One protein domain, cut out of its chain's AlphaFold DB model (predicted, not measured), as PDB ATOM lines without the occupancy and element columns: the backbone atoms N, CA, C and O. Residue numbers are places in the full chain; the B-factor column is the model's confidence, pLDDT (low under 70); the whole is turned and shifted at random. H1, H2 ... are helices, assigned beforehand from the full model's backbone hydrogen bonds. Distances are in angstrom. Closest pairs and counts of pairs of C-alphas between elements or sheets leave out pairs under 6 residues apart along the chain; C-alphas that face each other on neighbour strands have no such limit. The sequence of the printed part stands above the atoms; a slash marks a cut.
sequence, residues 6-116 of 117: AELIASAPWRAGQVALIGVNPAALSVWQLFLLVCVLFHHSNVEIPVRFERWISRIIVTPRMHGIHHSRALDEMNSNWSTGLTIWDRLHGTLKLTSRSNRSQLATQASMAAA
ATOM      1  N   ALA A   6       5.897 -34.999 -62.961       93.81
ATOM      2  CA  ALA A   6       6.681 -35.857 -62.073       93.81
ATOM      3  C   ALA A   6       6.167 -35.836 -60.621       93.81
ATOM      4  O   ALA A   6       6.131 -36.871 -59.960       93.81
ATOM      5  N   GLU A   7       5.712 -34.679 -60.138       93.12
ATOM      6  CA  GLU A   7       5.131 -34.536 -58.801       93.12
ATOM      7  C   GLU A   7       3.819 -35.320 -58.675       93.12
ATOM      8  O   GLU A   7       3.560 -35.950 -57.648       93.12
ATOM      9  N   LEU A   8       3.003 -35.353 -59.732       90.06
ATOM     10  CA  LEU A   8       1.792 -36.170 -59.764       90.06
ATOM     11  C   LEU A   8       2.124 -37.668 -59.688       90.06
ATOM     12  O   LEU A   8       1.546 -38.373 -58.858       90.06
ATOM     13  N   ILE A   9       3.079 -38.135 -60.504       94.19
ATOM     14  CA  ILE A   9       3.518 -39.541 -60.520       94.19
ATOM     15  C   ILE A   9       4.103 -39.964 -59.174       94.19
ATOM     16  O   ILE A   9       3.859 -41.084 -58.744       94.19
ATOM     17  N   ALA A  10       4.842 -39.089 -58.492       93.94
ATOM     18  CA  ALA A  10       5.410 -39.401 -57.182       93.94
ATOM     19  C   ALA A  10       4.359 -39.345 -56.058       93.94
ATOM     20  O   ALA A  10       4.307 -40.216 -55.189       93.94
ATOM     21  N   SER A  11       3.490 -38.333 -56.065       93.44
ATOM     22  CA  SER A  11       2.561 -38.082 -54.958       93.44
ATOM     23  C   SER A  11       1.368 -39.038 -54.921       93.44
ATOM     24  O   SER A  11       0.820 -39.269 -53.842       93.44
ATOM     25  N   ALA A  12       0.928 -39.573 -56.063       92.25
ATOM     26  CA  ALA A  12      -0.185 -40.522 -56.126       92.25
ATOM     27  C   ALA A  12       0.107 -41.856 -55.401       92.25
ATOM     28  O   ALA A  12      -0.644 -42.185 -54.478       92.25
ATOM     29  N   PRO A  13       1.188 -42.603 -55.719       95.12
ATOM     30  CA  PRO A  13       1.527 -43.835 -55.010       95.12
ATOM     31  C   PRO A  13       1.904 -43.571 -53.552       95.12
ATOM     32  O   PRO A  13       1.566 -44.380 -52.695       95.12
ATOM     33  N   TRP A  14       2.522 -42.426 -53.241       96.00
ATOM     34  CA  TRP A  14       2.808 -42.037 -51.857       96.00
ATOM     35  C   TRP A  14       1.531 -41.944 -51.007       96.00
ATOM     36  O   TRP A  14       1.430 -42.576 -49.957       96.00
ATOM     37  N   ARG A  15       0.512 -41.224 -51.493       93.81
ATOM     38  CA  ARG A  15      -0.793 -41.120 -50.819       93.81
ATOM     39  C   ARG A  15      -1.508 -42.470 -50.741       93.81
ATOM     40  O   ARG A  15      -2.067 -42.801 -49.699       93.81
ATOM     41  N   ALA A  16      -1.466 -43.264 -51.813       93.38
ATOM     42  CA  ALA A  16      -2.052 -44.604 -51.821       93.38
ATOM     43  C   ALA A  16      -1.382 -45.530 -50.788       93.38
ATOM     44  O   ALA A  16      -2.075 -46.243 -50.067       93.38
ATOM     45  N   GLY A  17      -0.054 -45.463 -50.660       96.44
ATOM     46  CA  GLY A  17       0.714 -46.214 -49.668       96.44
ATOM     47  C   GLY A  17       0.342 -45.850 -48.231       96.44
ATOM     48  O   GLY A  17       0.150 -46.743 -47.414       96.44
ATOM     49  N   GLN A  18       0.152 -44.561 -47.930       96.50
ATOM     50  CA  GLN A  18      -0.323 -44.112 -46.613       96.50
ATOM     51  C   GLN A  18      -1.709 -44.677 -46.277       96.50
ATOM     52  O   GLN A  18      -1.917 -45.197 -45.183       96.50
ATOM     53  N   VAL A  19      -2.649 -44.615 -47.226       96.25
ATOM     54  CA  VAL A  19      -4.006 -45.164 -47.061       96.25
ATOM     55  C   VAL A  19      -3.966 -46.674 -46.820       96.25
ATOM     56  O   VAL A  19      -4.645 -47.164 -45.916       96.25
ATOM     57  N   ALA A  20      -3.158 -47.400 -47.599       95.50
ATOM     58  CA  ALA A  20      -2.992 -48.844 -47.463       95.50
ATOM     59  C   ALA A  20      -2.356 -49.224 -46.118       95.50
ATOM     60  O   ALA A  20      -2.836 -50.142 -45.460       95.50
ATOM     61  N   LEU A  21      -1.327 -48.490 -45.683       97.62
ATOM     62  CA  LEU A  21      -0.630 -48.726 -44.416       97.62
ATOM     63  C   LEU A  21      -1.535 -48.496 -43.199       97.62
ATOM     64  O   LEU A  21      -1.494 -49.271 -42.251       97.62
ATOM     65  N   ILE A  22      -2.356 -47.442 -43.226       97.06
ATOM     66  CA  ILE A  22      -3.324 -47.146 -42.157       97.06
ATOM     67  C   ILE A  22      -4.488 -48.156 -42.172       97.06
ATOM     68  O   ILE A  22      -5.153 -48.344 -41.155       97.06
ATOM     69  N   GLY A  23      -4.737 -48.820 -43.306       95.94
ATOM     70  CA  GLY A  23      -5.826 -49.787 -43.452       95.94
ATOM     71  C   GLY A  23      -7.203 -49.124 -43.503       95.94
ATOM     72  O   GLY A  23      -8.174 -49.650 -42.959       95.94
ATOM     73  N   VAL A  24      -7.303 -47.944 -44.125       96.06
ATOM     74  CA  VAL A  24      -8.568 -47.200 -44.207       96.06
ATOM     75  C   VAL A  24      -9.607 -48.011 -44.986       96.06
ATOM     76  O   VAL A  24      -9.350 -48.472 -46.097       96.06
ATOM     77  N   ASN A  25     -10.811 -48.146 -44.426       96.69
ATOM     78  CA  ASN A  25     -11.932 -48.791 -45.109       96.69
ATOM     79  C   ASN A  25     -12.254 -48.059 -46.438       96.69
ATOM     80  O   ASN A  25     -12.455 -46.840 -46.412       96.69
ATOM     81  N   PRO A  26     -12.372 -48.766 -47.582       94.75
ATOM     82  CA  PRO A  26     -12.620 -48.132 -48.879       94.75
ATOM     83  C   PRO A  26     -13.883 -47.264 -48.929       94.75
ATOM     84  O   PRO A  26     -13.846 -46.168 -49.479       94.75
ATOM     85  N   ALA A  27     -14.982 -47.701 -48.308       97.06
ATOM     86  CA  ALA A  27     -16.222 -46.932 -48.275       97.06
ATOM     87  C   ALA A  27     -16.066 -45.645 -47.450       97.06
ATOM     88  O   ALA A  27     -16.528 -44.584 -47.870       97.06
ATOM     89  N   ALA A  28     -15.363 -45.710 -46.313       96.25
ATOM     90  CA  ALA A  28     -15.068 -44.525 -45.506       96.25
ATOM     91  C   ALA A  28     -14.203 -43.515 -46.279       96.25
ATOM     92  O   ALA A  28     -14.488 -42.316 -46.258       96.25
ATOM     93  N   LEU A  29     -13.193 -43.997 -47.014       95.88
ATOM     94  CA  LEU A  29     -12.378 -43.156 -47.890       95.88
ATOM     95  C   LEU A  29     -13.226 -42.492 -48.984       95.88
ATOM     96  O   LEU A  29     -13.085 -41.291 -49.205       95.88
ATOM     97  N   SER A  30     -14.123 -43.236 -49.636       96.75
ATOM     98  CA  SER A  30     -15.007 -42.685 -50.669       96.75
ATOM     99  C   SER A  30     -15.957 -41.619 -50.121       96.75
ATOM    100  O   SER A  30     -16.124 -40.574 -50.747       96.75
ATOM    101  N   VAL A  31     -16.540 -41.833 -48.936       97.69
ATOM    102  CA  VAL A  31     -17.391 -40.829 -48.271       97.69
ATOM    103  C   VAL A  31     -16.592 -39.566 -47.957       97.69
ATOM    104  O   VAL A  31     -17.054 -38.462 -48.241       97.69
ATOM    105  N   TRP A  32     -15.375 -39.714 -47.428       95.25
ATOM    106  CA  TRP A  32     -14.486 -38.585 -47.158       95.25
ATOM    107  C   TRP A  32     -14.120 -37.809 -48.429       95.25
ATOM    108  O   TRP A  32     -14.187 -36.580 -48.450       95.25
ATOM    109  N   GLN A  33     -13.775 -38.511 -49.509       96.44
ATOM    110  CA  GLN A  33     -13.453 -37.895 -50.798       96.44
ATOM    111  C   GLN A  33     -14.650 -37.150 -51.388       96.44
ATOM    112  O   GLN A  33     -14.487 -36.030 -51.871       96.44
ATOM    113  N   LEU A  34     -15.849 -37.734 -51.319       98.06
ATOM    114  CA  LEU A  34     -17.077 -37.084 -51.768       98.06
ATOM    115  C   LEU A  34     -17.377 -35.833 -50.938       98.06
ATOM    116  O   LEU A  34     -17.674 -34.781 -51.501       98.06
ATOM    117  N   PHE A  35     -17.254 -35.925 -49.614       96.81
ATOM    118  CA  PHE A  35     -17.416 -34.780 -48.723       96.81
ATOM    119  C   PHE A  35     -16.443 -33.649 -49.079       96.81
ATOM    120  O   PHE A  35     -16.869 -32.504 -49.241       96.81
ATOM    121  N   LEU A  36     -15.153 -33.960 -49.255       96.62
ATOM    122  CA  LEU A  36     -14.155 -32.973 -49.665       96.62
ATOM    123  C   LEU A  36     -14.475 -32.368 -51.030       96.62
ATOM    124  O   LEU A  36     -14.405 -31.151 -51.173       96.62
ATOM    125  N   LEU A  37     -14.860 -33.186 -52.011       98.06
ATOM    126  CA  LEU A  37     -15.239 -32.716 -53.341       98.06
ATOM    127  C   LEU A  37     -16.394 -31.712 -53.261       98.06
ATOM    128  O   LEU A  37     -16.295 -30.623 -53.819       98.06
ATOM    129  N   VAL A  38     -17.460 -32.046 -52.530       98.06
ATOM    130  CA  VAL A  38     -18.606 -31.148 -52.327       98.06
ATOM    131  C   VAL A  38     -18.171 -29.855 -51.638       98.06
ATOM    132  O   VAL A  38     -18.573 -28.777 -52.066       98.06
ATOM    133  N   CYS A  39     -17.315 -29.937 -50.615       97.75
ATOM    134  CA  CYS A  39     -16.800 -28.755 -49.926       97.75
ATOM    135  C   CYS A  39     -16.011 -27.835 -50.868       97.75
ATOM    136  O   CYS A  39     -16.231 -26.625 -50.843       97.75
ATOM    137  N   VAL A  40     -15.126 -28.405 -51.693       97.38
ATOM    138  CA  VAL A  40     -14.320 -27.680 -52.689       97.38
ATOM    139  C   VAL A  40     -15.218 -27.008 -53.722       97.38
ATOM    140  O   VAL A  40     -15.086 -25.811 -53.970       97.38
ATOM    141  N   LEU A  41     -16.181 -27.744 -54.282       98.06
ATOM    142  CA  LEU A  41     -17.140 -27.184 -55.232       98.06
ATOM    143  C   LEU A  41     -17.961 -26.053 -54.607       98.06
ATOM    144  O   LEU A  41     -18.169 -25.024 -55.244       98.06
ATOM    145  N   PHE A  42     -18.399 -26.218 -53.358       97.62
ATOM    146  CA  PHE A  42     -19.176 -25.208 -52.655       97.62
ATOM    147  C   PHE A  42     -18.375 -23.921 -52.451       97.62
ATOM    148  O   PHE A  42     -18.820 -22.869 -52.905       97.62
ATOM    149  N   HIS A  43     -17.195 -23.970 -51.829       96.88
ATOM    150  CA  HIS A  43     -16.457 -22.748 -51.492       96.88
ATOM    151  C   HIS A  43     -15.735 -22.084 -52.679       96.88
ATOM    152  O   HIS A  43     -15.319 -20.936 -52.557       96.88
ATOM    153  N   HIS A  44     -15.610 -22.762 -53.825       96.94
ATOM    154  CA  HIS A  44     -15.158 -22.159 -55.089       96.94
ATOM    155  C   HIS A  44     -16.305 -21.757 -56.027       96.94
ATOM    156  O   HIS A  44     -16.059 -21.302 -57.145       96.94
ATOM    157  N   SER A  45     -17.558 -21.935 -55.611       96.75
ATOM    158  CA  SER A  45     -18.703 -21.493 -56.401       96.75
ATOM    159  C   SER A  45     -18.880 -19.971 -56.353       96.75
ATOM    160  O   SER A  45     -18.407 -19.298 -55.442       96.75
ATOM    161  N   ASN A  46     -19.653 -19.434 -57.298       95.81
ATOM    162  CA  ASN A  46     -20.118 -18.042 -57.275       95.81
ATOM    163  C   ASN A  46     -21.489 -17.900 -56.587       95.81
ATOM    164  O   ASN A  46     -22.236 -16.970 -56.884       95.81
ATOM    165  N   VAL A  47     -21.865 -18.845 -55.716       95.62
ATOM    166  CA  VAL A  47     -23.148 -18.794 -55.001       95.62
ATOM    167  C   VAL A  47     -23.129 -17.631 -54.014       95.62
ATOM    168  O   VAL A  47     -22.324 -17.598 -53.081       95.62
ATOM    169  N   GLU A  48     -24.048 -16.686 -54.196       92.50
ATOM    170  CA  GLU A  48     -24.243 -15.592 -53.254       92.50
ATOM    171  C   GLU A  48     -25.114 -16.049 -52.078       92.50
ATOM    172  O   GLU A  48     -26.251 -16.488 -52.248       92.50
ATOM    173  N   ILE A  49     -24.573 -15.937 -50.863       93.62
ATOM    174  CA  ILE A  49     -25.280 -16.276 -49.626       93.62
ATOM    175  C   ILE A  49     -25.685 -14.978 -48.909       93.62
ATOM    176  O   ILE A  49     -24.831 -14.110 -48.673       93.62
ATOM    177  N   PRO A  50     -26.955 -14.836 -48.475       93.56
ATOM    178  CA  PRO A  50     -27.379 -13.691 -47.679       93.56
ATOM    179  C   PRO A  50     -26.501 -13.517 -46.435       93.56
ATOM    180  O   PRO A  50     -26.293 -14.459 -45.671       93.56
ATOM    181  N   VAL A  51     -26.022 -12.296 -46.185       89.88
ATOM    182  CA  VAL A  51     -25.038 -11.986 -45.125       89.88
ATOM    183  C   VAL A  51     -25.434 -12.529 -43.761       89.88
ATOM    184  O   VAL A  51     -24.602 -13.074 -43.037       89.88
ATOM    185  N   ARG A  52     -26.708 -12.365 -43.389       90.44
ATOM    186  CA  ARG A  52     -27.211 -12.822 -42.090       90.44
ATOM    187  C   ARG A  52     -27.064 -14.333 -41.955       90.44
ATOM    188  O   ARG A  52     -26.586 -14.789 -40.924       90.44
ATOM    189  N   PHE A  53     -27.420 -15.078 -42.997       94.69
ATOM    190  CA  PHE A  53     -27.303 -16.532 -43.016       94.69
ATOM    191  C   PHE A  53     -25.839 -16.976 -43.072       94.69
ATOM    192  O   PHE A  53     -25.427 -17.858 -42.318       94.69
ATOM    193  N   GLU A  54     -25.014 -16.293 -43.868       94.88
ATOM    194  CA  GLU A  54     -23.599 -16.633 -43.983       94.88
ATOM    195  C   GLU A  54     -22.845 -16.483 -42.652       94.88
ATOM    196  O   GLU A  54     -21.986 -17.299 -42.319       94.88
ATOM    197  N   ARG A  55     -23.203 -15.493 -41.825       91.81
ATOM    198  CA  ARG A  55     -22.625 -15.333 -40.477       91.81
ATOM    199  C   ARG A  55     -22.868 -16.536 -39.564       91.81
ATOM    200  O   ARG A  55     -22.042 -16.803 -38.696       91.81
ATOM    201  N   TRP A  56     -23.990 -17.238 -39.724       95.25
ATOM    202  CA  TRP A  56     -24.280 -18.442 -38.944       95.25
ATOM    203  C   TRP A  56     -23.526 -19.641 -39.501       95.25
ATOM    204  O   TRP A  56     -22.835 -20.331 -38.755       95.25
ATOM    205  N   ILE A  57     -23.606 -19.852 -40.813       95.75
ATOM    206  CA  ILE A  57     -23.046 -21.044 -41.448       95.75
ATOM    207  C   ILE A  57     -21.502 -21.042 -41.443       95.75
ATOM    208  O   ILE A  57     -20.895 -22.088 -41.221       95.75
ATOM    209  N   SER A  58     -20.867 -19.862 -41.522       95.88
ATOM    210  CA  SER A  58     -19.406 -19.675 -41.387       95.88
ATOM    211  C   SER A  58     -18.857 -20.039 -40.000       95.88
ATOM    212  O   SER A  58     -17.643 -20.118 -39.786       95.88
ATOM    213  N   ARG A  59     -19.724 -20.318 -39.018       95.69
ATOM    214  CA  ARG A  59     -19.285 -20.906 -37.746       95.69
ATOM    215  C   ARG A  59     -18.912 -22.376 -37.853       95.69
ATOM    216  O   ARG A  59     -18.172 -22.839 -36.993       95.69
ATOM    217  N   ILE A  60     -19.396 -23.060 -38.885       96.94
ATOM    218  CA  ILE A  60     -19.257 -24.507 -39.041       96.94
ATOM    219  C   ILE A  60     -18.523 -24.831 -40.341       96.94
ATOM    220  O   ILE A  60     -17.551 -25.583 -40.304       96.94
ATOM    221  N   ILE A  61     -18.935 -24.236 -41.468       97.31
ATOM    222  CA  ILE A  61     -18.397 -24.558 -42.794       97.31
ATOM    223  C   ILE A  61     -17.806 -23.350 -43.522       97.31
ATOM    224  O   ILE A  61     -18.215 -22.210 -43.312       97.31
ATOM    225  N   VAL A  62     -16.834 -23.615 -44.389       98.06
ATOM    226  CA  VAL A  62     -16.189 -22.612 -45.238       98.06
ATOM    227  C   VAL A  62     -17.148 -22.207 -46.357       98.06
ATOM    228  O   VAL A  62     -17.615 -23.053 -47.115       98.06
ATOM    229  N   THR A  63     -17.452 -20.914 -46.458       97.69
ATOM    230  CA  THR A  63     -18.367 -20.351 -47.466       97.69
ATOM    231  C   THR A  63     -17.617 -19.778 -48.672       97.69
ATOM    232  O   THR A  63     -16.432 -19.460 -48.538       97.69
ATOM    233  N   PRO A  64     -18.290 -19.563 -49.823       96.69
ATOM    234  CA  PRO A  64     -17.680 -18.927 -50.992       96.69
ATOM    235  C   PRO A  64     -17.002 -17.596 -50.674       96.69
ATOM    236  O   PRO A  64     -15.833 -17.377 -50.983       96.69
ATOM    237  N   ARG A  65     -17.711 -16.704 -49.973       95.19
ATOM    238  CA  ARG A  65     -17.186 -15.384 -49.620       95.19
ATOM    239  C   ARG A  65     -16.066 -15.454 -48.575       95.19
ATOM    240  O   ARG A  65     -15.152 -14.637 -48.656       95.19
ATOM    241  N   MET A  66     -16.092 -16.406 -47.638       95.94
ATOM    242  CA  MET A  66     -14.984 -16.647 -46.701       95.94
ATOM    243  C   MET A  66     -13.734 -17.140 -47.440       95.94
ATOM    244  O   MET A  66     -12.654 -16.578 -47.264       95.94
ATOM    245  N   HIS A  67     -13.876 -18.157 -48.289       97.06
ATOM    246  CA  HIS A  67     -12.766 -18.712 -49.058       97.06
ATOM    247  C   HIS A  67     -12.214 -17.711 -50.081       97.06
ATOM    248  O   HIS A  67     -11.008 -17.623 -50.279       97.06
ATOM    249  N   GLY A  68     -13.063 -16.854 -50.649       95.38
ATOM    250  CA  GLY A  68     -12.629 -15.764 -51.523       95.38
ATOM    251  C   GLY A  68     -11.609 -14.813 -50.879       95.38
ATOM    252  O   GLY A  68     -10.777 -14.254 -51.589       95.38
ATOM    253  N   ILE A  69     -11.608 -14.666 -49.545       95.94
ATOM    254  CA  ILE A  69     -10.607 -13.862 -48.817       95.94
ATOM    255  C   ILE A  69      -9.209 -14.482 -48.953       95.94
ATOM    256  O   ILE A  69      -8.252 -13.751 -49.194       95.94
ATOM    257  N   HIS A  70      -9.100 -15.814 -48.900       96.12
ATOM    258  CA  HIS A  70      -7.844 -16.542 -49.124       96.12
ATOM    259  C   HIS A  70      -7.277 -16.303 -50.537       96.12
ATOM    260  O   HIS A  70      -6.069 -16.300 -50.745       96.12
ATOM    261  N   HIS A  71      -8.135 -16.036 -51.523       95.19
ATOM    262  CA  HIS A  71      -7.714 -15.698 -52.886       95.19
ATOM    263  C   HIS A  71      -7.450 -14.207 -53.123       95.19
ATOM    264  O   HIS A  71      -7.163 -13.800 -54.253       95.19
ATOM    265  N   SER A  72      -7.531 -13.379 -52.081       95.06
ATOM    266  CA  SER A  72      -7.178 -11.968 -52.176       95.06
ATOM    267  C   SER A  72      -5.717 -11.775 -52.581       95.06
ATOM    268  O   SER A  72      -4.841 -12.584 -52.287       95.06
ATOM    269  N   ARG A  73      -5.431 -10.643 -53.228       94.50
ATOM    270  CA  ARG A  73      -4.054 -10.215 -53.523       94.50
ATOM    271  C   ARG A  73      -3.352  -9.607 -52.307       94.50
ATOM    272  O   ARG A  73      -2.136  -9.445 -52.332       94.50
ATOM    273  N   ALA A  74      -4.099  -9.219 -51.273       95.44
ATOM    274  CA  ALA A  74      -3.519  -8.682 -50.050       95.44
ATOM    275  C   ALA A  74      -2.928  -9.825 -49.215       95.44
ATOM    276  O   ALA A  74      -3.640 -10.763 -48.866       95.44
ATOM    277  N   LEU A  75      -1.635  -9.743 -48.880       94.94
ATOM    278  CA  LEU A  75      -0.910 -10.804 -48.165       94.94
ATOM    279  C   LEU A  75      -1.580 -11.207 -46.842       94.94
ATOM    280  O   LEU A  75      -1.592 -12.385 -46.498       94.94
ATOM    281  N   ASP A  76      -2.151 -10.253 -46.107       94.25
ATOM    282  CA  ASP A  76      -2.821 -10.523 -44.834       94.25
ATOM    283  C   ASP A  76      -4.168 -11.242 -45.005       94.25
ATOM    284  O   ASP A  76      -4.627 -11.921 -44.089       94.25
ATOM    285  N   GLU A  77      -4.832 -11.073 -46.148       96.19
ATOM    286  CA  GLU A  77      -6.075 -11.767 -46.497       96.19
ATOM    287  C   GLU A  77      -5.774 -13.140 -47.111       96.19
ATOM    288  O   GLU A  77      -6.380 -14.133 -46.716       96.19
ATOM    289  N   MET A  78      -4.770 -13.219 -47.986       95.88
ATOM    290  CA  MET A  78      -4.321 -14.473 -48.588       95.88
ATOM    291  C   MET A  78      -3.840 -15.477 -47.536       95.88
ATOM    292  O   MET A  78      -4.166 -16.657 -47.601       95.88
ATOM    293  N   ASN A  79      -3.117 -15.010 -46.515       97.06
ATOM    294  CA  ASN A  79      -2.629 -15.853 -45.421       97.06
ATOM    295  C   ASN A  79      -3.691 -16.103 -44.332       97.06
ATOM    296  O   ASN A  79      -3.393 -16.080 -43.138       97.06
ATOM    297  N   SER A  80      -4.941 -16.330 -44.730       97.25
ATOM    298  CA  SER A  80      -6.065 -16.645 -43.846       97.25
ATOM    299  C   SER A  80      -6.980 -17.694 -44.490       97.25
ATOM    300  O   SER A  80      -6.863 -17.948 -45.687       97.25
ATOM    301  N   ASN A  81      -7.887 -18.287 -43.708       97.50
ATOM    302  CA  ASN A  81      -8.910 -19.236 -44.170       97.50
ATOM    303  C   ASN A  81      -8.363 -20.438 -44.970       97.50
ATOM    304  O   ASN A  81      -8.752 -20.664 -46.116       97.50
ATOM    305  N   TRP A  82      -7.465 -21.214 -44.362       96.62
ATOM    306  CA  TRP A  82      -6.794 -22.361 -44.986       96.62
ATOM    307  C   TRP A  82      -7.653 -23.629 -45.018       96.62
ATOM    308  O   TRP A  82      -7.314 -24.590 -45.712       96.62
ATOM    309  N   SER A  83      -8.752 -23.671 -44.260       96.75
ATOM    310  CA  SER A  83      -9.624 -24.840 -44.217       96.75
ATOM    311  C   SER A  83     -10.265 -25.157 -45.568       96.75
ATOM    312  O   SER A  83     -10.752 -24.286 -46.285       96.75
ATOM    313  N   THR A  84     -10.426 -26.455 -45.830       95.25
ATOM    314  CA  THR A  84     -11.430 -26.981 -46.761       95.25
ATOM    315  C   THR A  84     -12.534 -27.660 -45.956       95.25
ATOM    316  O   THR A  84     -12.279 -28.585 -45.186       95.25
ATOM    317  N   GLY A  85     -13.773 -27.193 -46.112       95.38
ATOM    318  CA  GLY A  85     -14.943 -27.787 -45.465       95.38
ATOM    319  C   GLY A  85     -15.269 -27.165 -44.111       95.38
ATOM    320  O   GLY A  85     -16.205 -26.379 -44.050       95.38
ATOM    321  N   LEU A  86     -14.527 -27.482 -43.044       97.25
ATOM    322  CA  LEU A  86     -14.866 -27.070 -41.668       97.25
ATOM    323  C   LEU A  86     -14.033 -25.882 -41.163       97.25
ATOM    324  O   LEU A  86     -12.803 -25.916 -41.210       97.25
ATOM    325  N   THR A  87     -14.676 -24.866 -40.578       97.56
ATOM    326  CA  THR A  87     -13.976 -23.665 -40.062       97.56
ATOM    327  C   THR A  87     -13.287 -23.874 -38.717       97.56
ATOM    328  O   THR A  87     -12.550 -23.002 -38.260       97.56
ATOM    329  N   ILE A  88     -13.484 -25.031 -38.076       97.94
ATOM    330  CA  ILE A  88     -12.843 -25.359 -36.796       97.94
ATOM    331  C   ILE A  88     -11.315 -25.294 -36.876       97.94
ATOM    332  O   ILE A  88     -10.687 -24.820 -35.935       97.94
ATOM    333  N   TRP A  89     -10.717 -25.690 -38.002       97.56
ATOM    334  CA  TRP A  89      -9.263 -25.655 -38.151       97.56
ATOM    335  C   TRP A  89      -8.741 -24.224 -38.232       97.56
ATOM    336  O   TRP A  89      -7.775 -23.903 -37.548       97.56
ATOM    337  N   ASP A  90      -9.424 -23.341 -38.961       98.00
ATOM    338  CA  ASP A  90      -9.082 -21.918 -38.981       98.00
ATOM    339  C   ASP A  90      -9.261 -21.242 -37.619       98.00
ATOM    340  O   ASP A  90      -8.505 -20.343 -37.255       98.00
ATOM    341  N   ARG A  91     -10.253 -21.674 -36.834       97.00
ATOM    342  CA  ARG A  91     -10.433 -21.202 -35.454       97.00
ATOM    343  C   ARG A  91      -9.297 -21.671 -34.556       97.00
ATOM    344  O   ARG A  91      -8.759 -20.866 -33.806       97.00
ATOM    345  N   LEU A  92      -8.940 -22.950 -34.650       98.19
ATOM    346  CA  LEU A  92      -7.890 -23.565 -33.844       98.19
ATOM    347  C   LEU A  92      -6.526 -22.911 -34.093       98.19
ATOM    348  O   LEU A  92      -5.774 -22.696 -33.150       98.19
ATOM    349  N   HIS A  93      -6.233 -22.558 -35.346       97.69
ATOM    350  CA  HIS A  93      -4.953 -21.965 -35.741       97.69
ATOM    351  C   HIS A  93      -4.982 -20.430 -35.824       97.69
ATOM    352  O   HIS A  93      -3.987 -19.819 -36.205       97.69
ATOM    353  N   GLY A  94      -6.103 -19.787 -35.479       97.00
ATOM    354  CA  GLY A  94      -6.224 -18.326 -35.493       97.00
ATOM    355  C   GLY A  94      -6.190 -17.692 -36.891       97.00
ATOM    356  O   GLY A  94      -5.886 -16.509 -37.016       97.00
ATOM    357  N   THR A  95      -6.511 -18.449 -37.942       97.69
ATOM    358  CA  THR A  95      -6.491 -17.996 -39.344       97.69
ATOM    359  C   THR A  95      -7.868 -17.592 -39.871       97.69
ATOM    360  O   THR A  95      -7.979 -17.205 -41.032       97.69
ATOM    361  N   LEU A  96      -8.922 -17.644 -39.048       97.19
ATOM    362  CA  LEU A  96     -10.279 -17.268 -39.453       97.19
ATOM    363  C   LEU A  96     -10.410 -15.753 -39.703       97.19
ATOM    364  O   LEU A  96     -10.325 -14.948 -38.775       97.19
ATOM    365  N   LYS A  97     -10.750 -15.363 -40.934       95.88
ATOM    366  CA  LYS A  97     -11.070 -13.983 -41.330       95.88
ATOM    367  C   LYS A  97     -12.397 -13.952 -42.096       95.88
ATOM    368  O   LYS A  97     -12.553 -14.631 -43.098       95.88
ATOM    369  N   LEU A  98     -13.372 -13.156 -41.642       94.00
ATOM    370  CA  LEU A  98     -14.718 -13.080 -42.257       94.00
ATOM    371  C   LEU A  98     -14.987 -11.772 -43.014       94.00
ATOM    372  O   LEU A  98     -16.035 -11.603 -43.634       94.00
ATOM    373  N   THR A  99     -14.052 -10.827 -42.957       90.00
ATOM    374  CA  THR A  99     -14.169  -9.531 -43.628       90.00
ATOM    375  C   THR A  99     -12.884  -9.226 -44.376       90.00
ATOM    376  O   THR A  99     -11.822  -9.181 -43.757       90.00
ATOM    377  N   SER A 100     -12.998  -8.958 -45.673       89.06
ATOM    378  CA  SER A 100     -11.943  -8.353 -46.487       89.06
ATOM    379  C   SER A 100     -12.231  -6.875 -46.730       89.06
ATOM    380  O   SER A 100     -13.345  -6.385 -46.499       89.06
ATOM    381  N   ARG A 101     -11.239  -6.160 -47.259       83.25
ATOM    382  CA  ARG A 101     -11.411  -4.787 -47.752       83.25
ATOM    383  C   ARG A 101     -12.487  -4.697 -48.840       83.25
ATOM    384  O   ARG A 101     -13.301  -3.779 -48.787       83.25
ATOM    385  N   SER A 102     -12.548  -5.663 -49.763       76.25
ATOM    386  CA  SER A 102     -13.556  -5.705 -50.839       76.25
ATOM    387  C   SER A 102     -14.975  -5.940 -50.323       76.25
ATOM    388  O   SER A 102     -15.926  -5.349 -50.820       76.25
ATOM    389  N   ASN A 103     -15.133  -6.788 -49.306       78.56
ATOM    390  CA  ASN A 103     -16.458  -7.186 -48.833       78.56
ATOM    391  C   ASN A 103     -17.022  -6.170 -47.837       78.56
ATOM    392  O   ASN A 103     -18.235  -6.069 -47.674       78.56
ATOM    393  N   ARG A 104     -16.160  -5.389 -47.175       74.25
ATOM    394  CA  ARG A 104     -16.579  -4.334 -46.245       74.25
ATOM    395  C   ARG A 104     -17.427  -3.259 -46.935       74.25
ATOM    396  O   ARG A 104     -18.415  -2.828 -46.351       74.25
ATOM    397  N   SER A 105     -17.081  -2.865 -48.162       65.69
ATOM    398  CA  SER A 105     -17.870  -1.896 -48.937       65.69
ATOM    399  C   SER A 105     -19.227  -2.469 -49.358       65.69
ATOM    400  O   SER A 105     -20.245  -1.815 -49.160       65.69
ATOM    401  N   GLN A 106     -19.276  -3.719 -49.829       67.69
ATOM    402  CA  GLN A 106     -20.534  -4.396 -50.183       67.69
ATOM    403  C   GLN A 106     -21.476  -4.569 -48.983       67.69
ATOM    404  O   GLN A 106     -22.684  -4.365 -49.098       67.69
ATOM    405  N   LEU A 107     -20.927  -4.916 -47.815       70.62
ATOM    406  CA  LEU A 107     -21.692  -5.043 -46.574       70.62
ATOM    407  C   LEU A 107     -22.299  -3.706 -46.133       70.62
ATOM    408  O   LEU A 107     -23.431  -3.693 -45.653       70.62
ATOM    409  N   ALA A 108     -21.572  -2.599 -46.305       69.75
ATOM    410  CA  ALA A 108     -22.085  -1.263 -46.016       69.75
ATOM    411  C   ALA A 108     -23.255  -0.898 -46.948       69.75
ATOM    412  O   ALA A 108     -24.284  -0.417 -46.474       69.75
ATOM    413  N   THR A 109     -23.149  -1.217 -48.242       66.75
ATOM    414  CA  THR A 109     -24.235  -1.009 -49.213       66.75
ATOM    415  C   THR A 109     -25.471  -1.851 -48.882       66.75
ATOM    416  O   THR A 109     -26.573  -1.311 -48.814       66.75
ATOM    417  N   GLN A 110     -25.314  -3.153 -48.597       67.44
ATOM    418  CA  GLN A 110     -26.450  -4.019 -48.237       67.44
ATOM    419  C   GLN A 110     -27.123  -3.596 -46.923       67.44
ATOM    420  O   GLN A 110     -28.347  -3.653 -46.818       67.44
ATOM    421  N   ALA A 111     -26.352  -3.150 -45.925       67.81
ATOM    422  CA  ALA A 111     -26.907  -2.640 -44.673       67.81
ATOM    423  C   ALA A 111     -27.718  -1.351 -44.883       67.81
ATOM    424  O   ALA A 111     -28.789  -1.212 -44.298       67.81
ATOM    425  N   SER A 112     -27.243  -0.448 -45.748       70.88
ATOM    426  CA  SER A 112     -27.965   0.778 -46.103       70.88
ATOM    427  C   SER A 112     -29.272   0.495 -46.847       70.88
ATOM    428  O   SER A 112     -30.264   1.164 -46.587       70.88
ATOM    429  N   MET A 113     -29.295  -0.490 -47.752       69.88
ATOM    430  CA  MET A 113     -30.512  -0.864 -48.488       69.88
ATOM    431  C   MET A 113     -31.548  -1.537 -47.583       69.88
ATOM    432  O   MET A 113     -32.725  -1.213 -47.664       69.88
ATOM    433  N   ALA A 114     -31.114  -2.424 -46.681       66.06
ATOM    434  CA  ALA A 114     -32.006  -3.112 -45.746       66.06
ATOM    435  C   ALA A 114     -32.597  -2.199 -44.655       66.06
ATOM    436  O   ALA A 114     -33.557  -2.590 -44.002       66.06
ATOM    437  N   ALA A 115     -32.004  -1.027 -44.412       68.38
ATOM    438  CA  ALA A 115     -32.544  -0.018 -43.499       68.38
ATOM    439  C   ALA A 115     -33.541   0.939 -44.184       68.38
ATOM    440  O   ALA A 115     -34.225   1.691 -43.496       68.38
ATOM    441  N   ALA A 116     -33.604   0.929 -45.520       64.00
ATOM    442  CA  ALA A 116     -34.482   1.777 -46.328       64.00
ATOM    443  C   ALA A 116     -35.787   1.075 -46.763       64.00
ATOM    444  O   ALA A 116     -36.575   1.661 -47.503       64.00
TER     445      ALA A 116
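AT A GLANCE: This is residues 6 to 116 of the 117 residues of the protein "Sterol desaturase family protein" of Acidobacteria bacterium (UniProt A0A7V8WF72). A small head of short helices and loops, with H3, H4, H5 and H6, has a long helical arm reaching away on one side and the last helix, H7, reaching away on the other. The arm is H2, which meets the head at H4 with its last residues, and H1 makes a corner with its far end; residues 6 to 18 and 20 to 28 stick out free. The printed part has 111 residues with seven named helices, H1 to H7 in order along the chain, and no named strand: the class is all helix. The whole is loose, with a radius of gyration of the C-alphas of 17.7 A and spans of 60 by 29 by 26 A, and the arms make the length.

HOW THE PARTS SIT: The longest helix, H2, residues 26 to 43, touches H4, residues 64 to 70, with residues 42 to 43 alone; the closest C-alphas, those of His 43 and Pro 64, are 4.0 A apart. Their lines stand at 87 degrees, about perpendicular. H4 and H5, residues 75 to 78, touch only at the corner by their link, the closest C-alphas being those of His 70 and Met 78, 4.1 A apart. H3, residues 51 to 57, and H4 are near each other, with 5 pairs of C-alphas within 10 A. H7, residues 101 to 114, is near H4 too, with 6 such pairs. H3 and H7 are close but not clearly touching: the closest C-alphas, those of Val 51 and Leu 107, are 7.8 A apart, at a steep tilt of 63 degrees, opposite ways. H1, residues 6 to 22, and H6, residues 88 to 92, touch no helix. In H2 and H6 every O i to N i+4 pair is within hydrogen-bond range; the counts are 12 of 13 in H1, 2 of 3 in H3, 8 of 10 in H7 and 1 of 3 in H4, where 3 of 4 O i to N i+3 pairs are within range, and H5 is too short for an i+4 pair.

IN THESE COORDINATES: H2 is 25.8 A long from C-alpha 26 at (-12.620, -48.132, -48.879) to C-alpha 43. H1 begins at C-alpha 6, (6.681, -35.857, -62.073), and is 25.0 A long. H7 is 20.8 A long and ends at C-alpha 114, (-32.006, -3.112, -45.746). H3 has 7 residues, H4 7, H5 4 and H6 5.

THE WHOLE: The two C-alphas farthest apart are those of Leu 21 and Ala 116, at 60.8 A. The printed part has no cut. The links H1 to H2 and H4 to H5 are tight, the other links are short, and no link is long. The mean pLDDT of the printed part is 92.1; residues 105 to 106, 108 to 111 and 113 to 116 are under 70.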